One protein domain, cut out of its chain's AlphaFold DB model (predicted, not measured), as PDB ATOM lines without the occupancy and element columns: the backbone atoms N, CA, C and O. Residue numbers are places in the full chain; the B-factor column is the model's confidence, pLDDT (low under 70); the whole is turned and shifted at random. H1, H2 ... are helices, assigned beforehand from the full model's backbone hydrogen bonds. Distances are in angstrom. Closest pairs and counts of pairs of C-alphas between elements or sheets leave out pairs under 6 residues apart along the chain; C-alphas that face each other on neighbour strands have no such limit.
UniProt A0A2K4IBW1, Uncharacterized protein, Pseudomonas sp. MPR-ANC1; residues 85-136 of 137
ATOM      1  N   THR A  85     -12.791 -46.132 -20.484       72.75
ATOM      2  CA  THR A  85     -13.505 -46.887 -19.424       72.75
ATOM      3  C   THR A  85     -14.091 -48.190 -19.962       72.75
ATOM      4  O   THR A  85     -14.365 -48.292 -21.157       72.75
ATOM      5  N   LEU A  86     -14.358 -49.170 -19.090       67.06
ATOM      6  CA  LEU A  86     -15.021 -50.408 -19.519       67.06
ATOM      7  C   LEU A  86     -16.405 -50.135 -20.126       67.06
ATOM      8  O   LEU A  86     -16.740 -50.701 -21.160       67.06
ATOM      9  N   GLU A  87     -17.159 -49.194 -19.554       66.56
ATOM     10  CA  GLU A  87     -18.411 -48.695 -20.140       66.56
ATOM     11  C   GLU A  87     -18.194 -48.103 -21.535       66.56
ATOM     12  O   GLU A  87     -18.948 -48.408 -22.448       66.56
ATOM     13  N   THR A  88     -17.124 -47.329 -21.736       65.00
ATOM     14  CA  THR A  88     -16.775 -46.780 -23.055       65.00
ATOM     15  C   THR A  88     -16.469 -47.894 -24.051       65.00
ATOM     16  O   THR A  88     -16.887 -47.815 -25.198       65.00
ATOM     17  N   ILE A  89     -15.744 -48.933 -23.634       67.06
ATOM     18  CA  ILE A  89     -15.417 -50.090 -24.479       67.06
ATOM     19  C   ILE A  89     -16.687 -50.867 -24.844       67.06
ATOM     20  O   ILE A  89     -16.863 -51.248 -26.000       67.06
ATOM     21  N   ILE A  90     -17.587 -51.075 -23.883       64.06
ATOM     22  CA  ILE A  90     -18.869 -51.752 -24.101       64.06
ATOM     23  C   ILE A  90     -19.752 -50.921 -25.038       64.06
ATOM     24  O   ILE A  90     -20.248 -51.456 -26.029       64.06
ATOM     25  N   ASP A  91     -19.875 -49.617 -24.806       63.34
ATOM     26  CA  ASP A  91     -20.620 -48.704 -25.673       63.34
ATOM     27  C   ASP A  91     -20.047 -48.675 -27.095       63.34
ATOM     28  O   ASP A  91     -20.805 -48.710 -28.069       63.34
ATOM     29  N   LEU A  92     -18.715 -48.682 -27.228       59.38
ATOM     30  CA  LEU A  92     -18.046 -48.846 -28.515       59.38
ATOM     31  C   LEU A  92     -18.456 -50.187 -29.151       59.38
ATOM     32  O   LEU A  92     -18.935 -50.208 -30.279       59.38
ATOM     33  N   SER A  93     -18.388 -51.306 -28.432       58.56
ATOM     34  CA  SER A  93     -18.763 -52.614 -28.989       58.56
ATOM     35  C   SER A  93     -20.247 -52.736 -29.383       58.56
ATOM     36  O   SER A  93     -20.584 -53.503 -30.284       58.56
ATOM     37  N   MET A  94     -21.144 -51.971 -28.750       60.16
ATOM     38  CA  MET A  94     -22.596 -52.081 -28.940       60.16
ATOM     39  C   MET A  94     -23.179 -51.093 -29.965       60.16
ATOM     40  O   MET A  94     -24.287 -51.321 -30.452       60.16
ATOM     41  N   GLN A  95     -22.474 -50.007 -30.310       57.88
ATOM     42  CA  GLN A  95     -23.005 -48.917 -31.152       57.88
ATOM     43  C   GLN A  95     -22.179 -48.627 -32.418       57.88
ATOM     44  O   GLN A  95     -22.155 -47.491 -32.892       57.88
ATOM     45  N   GLY A  96     -21.505 -49.631 -32.989       55.53
ATOM     46  CA  GLY A  96     -20.665 -49.433 -34.183       55.53
ATOM     47  C   GLY A  96     -19.331 -48.747 -33.870       55.53
ATOM     48  O   GLY A  96     -18.761 -48.043 -34.700       55.53
ATOM     49  N   GLY A  97     -18.829 -48.930 -32.651       61.56
ATOM     50  CA  GLY A  97     -17.598 -48.325 -32.162       61.56
ATOM     51  C   GLY A  97     -16.325 -48.869 -32.782       61.56
ATOM     52  O   GLY A  97     -15.278 -48.319 -32.477       61.56
ATOM     53  N   ASP A  98     -16.391 -49.843 -33.689       66.12
ATOM     54  CA  ASP A  98     -15.263 -50.164 -34.565       66.12
ATOM     55  C   ASP A  98     -14.889 -48.946 -35.426       66.12
ATOM     56  O   ASP A  98     -13.718 -48.593 -35.514       66.12
ATOM     57  N   GLU A  99     -15.876 -48.222 -35.968       71.94
ATOM     58  CA  GLU A  99     -15.646 -47.000 -36.754       71.94
ATOM     59  C   GLU A  99     -15.150 -45.850 -35.869       71.94
ATOM     60  O   GLU A  99     -14.226 -45.124 -36.235       71.94
ATOM     61  N   ALA A 100     -15.727 -45.710 -34.671       72.38
ATOM     62  CA  ALA A 100     -15.314 -44.696 -33.704       72.38
ATOM     63  C   ALA A 100     -13.897 -44.956 -33.171       72.38
ATOM     64  O   ALA A 100     -13.114 -44.020 -33.024       72.38
ATOM     65  N   ALA A 101     -13.559 -46.216 -32.889       67.94
ATOM     66  CA  ALA A 101     -12.241 -46.631 -32.433       67.94
ATOM     67  C   ALA A 101     -11.210 -46.485 -33.551       67.94
ATOM     68  O   ALA A 101     -10.129 -45.958 -33.299       67.94
ATOM     69  N   GLN A 102     -11.547 -46.881 -34.781       77.88
ATOM     70  CA  GLN A 102     -10.679 -46.702 -35.940       77.88
ATOM     71  C   GLN A 102     -10.388 -45.215 -36.187       77.88
ATOM     72  O   GLN A 102      -9.223 -44.829 -36.223       77.88
ATOM     73  N   TRP A 103     -11.418 -44.365 -36.234       84.19
ATOM     74  CA  TRP A 103     -11.245 -42.914 -36.354       84.19
ATOM     75  C   TRP A 103     -10.420 -42.325 -35.203       84.19
ATOM     76  O   TRP A 103      -9.529 -41.510 -35.426       84.19
ATOM     77  N   TRP A 104     -10.664 -42.751 -33.959       82.94
ATOM     78  CA  TRP A 104      -9.916 -42.255 -32.801       82.94
ATOM     79  C   TRP A 104      -8.428 -42.625 -32.850       82.94
ATOM     80  O   TRP A 104      -7.590 -41.850 -32.389       82.94
ATOM     81  N   GLN A 105      -8.087 -43.785 -33.415       78.56
ATOM     82  CA  GLN A 105      -6.701 -44.221 -33.622       78.56
ATOM     83  C   GLN A 105      -6.014 -43.496 -34.790       78.56
ATOM     84  O   GLN A 105      -4.789 -43.396 -34.803       78.56
ATOM     85  N   GLU A 106      -6.778 -42.963 -35.746       83.94
ATOM     86  CA  GLU A 106      -6.257 -42.129 -36.838       83.94
ATOM     87  C   GLU A 106      -5.861 -40.717 -36.362       83.94
ATOM     88  O   GLU A 106      -5.049 -40.055 -37.012       83.94
ATOM     89  N   LEU A 107      -6.379 -40.264 -35.212       80.31
ATOM     90  CA  LEU A 107      -6.039 -38.974 -34.611       80.31
ATOM     91  C   LEU A 107      -4.677 -38.996 -33.901       80.31
ATOM     92  O   LEU A 107      -4.343 -39.896 -33.112       80.31
ATOM     93  N   THR A 108      -3.919 -37.916 -34.070       84.25
ATOM     94  CA  THR A 108      -2.728 -37.659 -33.256       84.25
ATOM     95  C   THR A 108      -3.101 -37.511 -31.779       84.25
ATOM     96  O   THR A 108      -4.229 -37.181 -31.410       84.25
ATOM     97  N   GLU A 109      -2.133 -37.745 -30.896       66.62
ATOM     98  CA  GLU A 109      -2.321 -37.581 -29.451       66.62
ATOM     99  C   GLU A 109      -2.789 -36.161 -29.085       66.62
ATOM    100  O   GLU A 109      -3.665 -35.983 -28.240       66.62
ATOM    101  N   GLN A 110      -2.274 -35.149 -29.790       72.88
ATOM    102  CA  GLN A 110      -2.668 -33.754 -29.608       72.88
ATOM    103  C   GLN A 110      -4.135 -33.506 -29.995       72.88
ATOM    104  O   GLN A 110      -4.843 -32.796 -29.282       72.88
ATOM    105  N   GLU A 111      -4.610 -34.101 -31.089       79.88
ATOM    106  CA  GLU A 111      -6.007 -33.990 -31.526       79.88
ATOM    107  C   GLU A 111      -6.954 -34.711 -30.563       79.88
ATOM    108  O   GLU A 111      -7.991 -34.159 -30.186       79.88
ATOM    109  N   ARG A 112      -6.571 -35.899 -30.082       79.19
ATOM    110  CA  ARG A 112      -7.321 -36.621 -29.039       79.19
ATOM    111  C   ARG A 112      -7.425 -35.797 -27.756       79.19
ATOM    112  O   ARG A 112      -8.512 -35.665 -27.196       79.19
ATOM    113  N   TYR A 113      -6.326 -35.179 -27.329       73.31
ATOM    114  CA  TYR A 113      -6.314 -34.301 -26.160       73.31
ATOM    115  C   TYR A 113      -7.208 -33.068 -26.349       73.31
ATOM    116  O   TYR A 113      -7.942 -32.682 -25.438       73.31
ATOM    117  N   GLN A 114      -7.205 -32.463 -27.540       78.88
ATOM    118  CA  GLN A 114      -8.101 -31.348 -27.848       78.88
ATOM    119  C   GLN A 114      -9.571 -31.763 -27.767       78.88
ATOM    120  O   GLN A 114     -10.356 -31.043 -27.154       78.88
ATOM    121  N   TRP A 115      -9.953 -32.924 -28.303       80.38
ATOM    122  CA  TRP A 115     -11.325 -33.432 -28.193       80.38
ATOM    123  C   TRP A 115     -11.797 -33.558 -26.742       80.38
ATOM    124  O   TRP A 115     -12.904 -33.127 -26.431       80.38
ATOM    125  N   LEU A 116     -10.944 -34.067 -25.854       72.88
ATOM    126  CA  LEU A 116     -11.279 -34.289 -24.442       72.88
ATOM    127  C   LEU A 116     -11.291 -33.008 -23.592       72.88
ATOM    128  O   LEU A 116     -11.870 -32.996 -22.510       72.88
ATOM    129  N   THR A 117     -10.644 -31.933 -24.048       73.12
ATOM    130  CA  THR A 117     -10.475 -30.702 -23.249       73.12
ATOM    131  C   THR A 117     -11.265 -29.506 -23.764       73.12
ATOM    132  O   THR A 117     -11.563 -28.597 -22.994       73.12
ATOM    133  N   THR A 118     -11.611 -29.482 -25.052       76.62
ATOM    134  CA  THR A 118     -12.267 -28.325 -25.688       76.62
ATOM    135  C   THR A 118     -13.746 -28.547 -25.978       76.62
ATOM    136  O   THR A 118     -14.489 -27.578 -26.135       76.62
ATOM    137  N   HIS A 119     -14.202 -29.799 -26.040       74.06
ATOM    138  CA  HIS A 119     -15.587 -30.110 -26.358       74.06
ATOM    139  C   HIS A 119     -16.355 -30.454 -25.084       74.06
ATOM    140  O   HIS A 119     -16.228 -31.542 -24.532       74.06
ATOM    141  N   GLU A 120     -17.210 -29.526 -24.645       76.06
ATOM    142  CA  GLU A 120     -18.091 -29.750 -23.498       76.06
ATOM    143  C   GLU A 120     -18.956 -31.004 -23.713       76.06
ATOM    144  O   GLU A 120     -19.522 -31.208 -24.799       76.06
ATOM    145  N   GLY A 121     -19.000 -31.856 -22.684       66.62
ATOM    146  CA  GLY A 121     -19.708 -33.137 -22.693       66.62
ATOM    147  C   GLY A 121     -19.009 -34.270 -23.452       66.62
ATOM    148  O   GLY A 121     -19.630 -35.311 -23.637       66.62
ATOM    149  N   VAL A 122     -17.759 -34.086 -23.901       74.12
ATOM    150  CA  VAL A 122     -16.954 -35.135 -24.545       74.12
ATOM    151  C   VAL A 122     -15.872 -35.618 -23.586       74.12
ATOM    152  O   VAL A 122     -14.883 -34.935 -23.344       74.12
ATOM    153  N   THR A 123     -16.054 -36.822 -23.060       70.75
ATOM    154  CA  THR A 123     -15.086 -37.527 -22.210       70.75
ATOM    155  C   THR A 123     -14.636 -38.855 -22.815       70.75
ATOM    156  O   THR A 123     -13.737 -39.494 -22.269       70.75
ATOM    157  N   THR A 124     -15.223 -39.274 -23.942       68.56
ATOM    158  CA  THR A 124     -14.930 -40.564 -24.577       68.56
ATOM    159  C   THR A 124     -14.751 -40.460 -26.099       68.56
ATOM    160  O   THR A 124     -15.331 -39.569 -26.733       68.56
ATOM    161  N   PRO A 125     -14.007 -41.401 -26.720       70.50
ATOM    162  CA  PRO A 125     -13.888 -41.516 -28.176       70.50
ATOM    163  C   PRO A 125     -15.234 -41.615 -28.899       70.50
ATOM    164  O   PRO A 125     -15.422 -41.007 -29.950       70.50
ATOM    165  N   LEU A 126     -16.202 -42.336 -28.321       72.25
ATOM    166  CA  LEU A 126     -17.531 -42.492 -28.910       72.25
ATOM    167  C   LEU A 126     -18.305 -41.169 -28.913       72.25
ATOM    168  O   LEU A 126     -18.917 -40.823 -29.919       72.25
ATOM    169  N   GLN A 127     -18.251 -40.397 -27.826       75.12
ATOM    170  CA  GLN A 127     -18.889 -39.078 -27.767       75.12
ATOM    171  C   GLN A 127     -18.243 -38.101 -28.755       75.12
ATOM    172  O   GLN A 127     -18.949 -37.338 -29.422       75.12
ATOM    173  N   ALA A 128     -16.916 -38.158 -28.896       80.31
ATOM    174  CA  ALA A 128     -16.189 -37.386 -29.896       80.31
ATOM    175  C   ALA A 128     -16.615 -37.776 -31.321       80.31
ATOM    176  O   ALA A 128     -16.972 -36.904 -32.114       80.31
ATOM    177  N   TRP A 129     -16.697 -39.076 -31.621       82.06
ATOM    178  CA  TRP A 129     -17.150 -39.589 -32.915       82.06
ATOM    179  C   TRP A 129     -18.605 -39.229 -33.219       82.06
ATOM    180  O   TRP A 129     -18.924 -38.787 -34.321       82.06
ATOM    181  N   GLN A 130     -19.509 -39.352 -32.248       80.50
ATOM    182  CA  GLN A 130     -20.913 -38.963 -32.398       80.50
ATOM    183  C   GLN A 130     -21.065 -37.460 -32.665       80.50
ATOM    184  O   GLN A 130     -21.962 -37.049 -33.401       80.50
ATOM    185  N   LYS A 131     -20.196 -36.624 -32.085       83.56
ATOM    186  CA  LYS A 131     -20.178 -35.177 -32.328       83.56
ATOM    187  C   LYS A 131     -19.579 -34.847 -33.700       83.56
ATOM    188  O   LYS A 131     -20.170 -34.058 -34.434       83.56
ATOM    189  N   HIS A 132     -18.482 -35.505 -34.075       83.50
ATOM    190  CA  HIS A 132     -17.851 -35.417 -35.395       83.50
ATOM    191  C   HIS A 132     -18.814 -35.830 -36.525       83.50
ATOM    192  O   HIS A 132     -19.070 -35.056 -37.445       83.50
ATOM    193  N   SER A 133     -19.431 -37.007 -36.413       77.62
ATOM    194  CA  SER A 133     -20.364 -37.559 -37.407       77.62
ATOM    195  C   SER A 133     -21.666 -36.758 -37.545       77.62
ATOM    196  O   SER A 133     -22.247 -36.717 -38.630       77.62
ATOM    197  N   LYS A 134     -22.114 -36.066 -36.488       69.69
ATOM    198  CA  LYS A 134     -23.258 -35.134 -36.551       69.69
ATOM    199  C   LYS A 134     -22.910 -33.770 -37.157       69.69
ATOM    200  O   LYS A 134     -23.809 -33.126 -37.686       69.69
ATOM    201  N   GLY A 135     -21.650 -33.334 -37.080       59.31
ATOM    202  CA  GLY A 135     -21.165 -32.075 -37.665       59.31
ATOM    203  C   GLY A 135     -20.821 -32.156 -39.157       59.31
ATOM    204  O   GLY A 135     -20.617 -31.125 -39.785       59.31
ATOM    205  N   ALA A 136     -20.776 -33.361 -39.729       53.16
ATOM    206  CA  ALA A 136     -20.449 -33.619 -41.133       53.16
ATOM    207  C   ALA A 136     -21.673 -33.615 -42.085       53.16
ATOM    208  O   ALA A 136     -21.608 -34.202 -43.165       53.16
TER     209      ALA A 136
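This is residues 85 to 136 of the 137 residues of an uncharacterized protein of Pseudomonas sp. MPR-ANC1 (UniProt A0A2K4IBW1). Four short helices: H4 packs crosswise on H2, with H1 at H2's first end and H3 beyond its last. The 52 printed residues hold four named helices, H1 to H4 in order, no named strand: all helix. The whole is compact, with a radius of gyration of the C-alphas of 10.3 A and spans of 26 by 24 by 20 A.

Find C-alpha 125 at (-13.888, -41.516, -28.176); from there H4, residues 125 to 135, runs 15.2 A. H2 is residues 97 to 106, H3 109 to 118, and H1 86 to 94, from C-alpha 86 at (-15.021, -50.408, -19.519).

Look at Ala 100 and Trp 129, the closest C-alphas of H2 and H4, 5.5 A apart: these helices touch, about perpendicular at 90 degrees. H4 touches H1 at Leu 126 and Leu 92, C-alphas 6.4 A apart. H3 is close to H4 but not clearly touching, C-alphas 115 and 128 being closest at 6.5 A. In H1 to H4 every O i to N i+4 pair is within hydrogen-bond range.

C-alphas 86 and 136 are farthest apart, 27.9 A. The printed part has no cut; residues 86 to 98, among others, have pLDDT under 70.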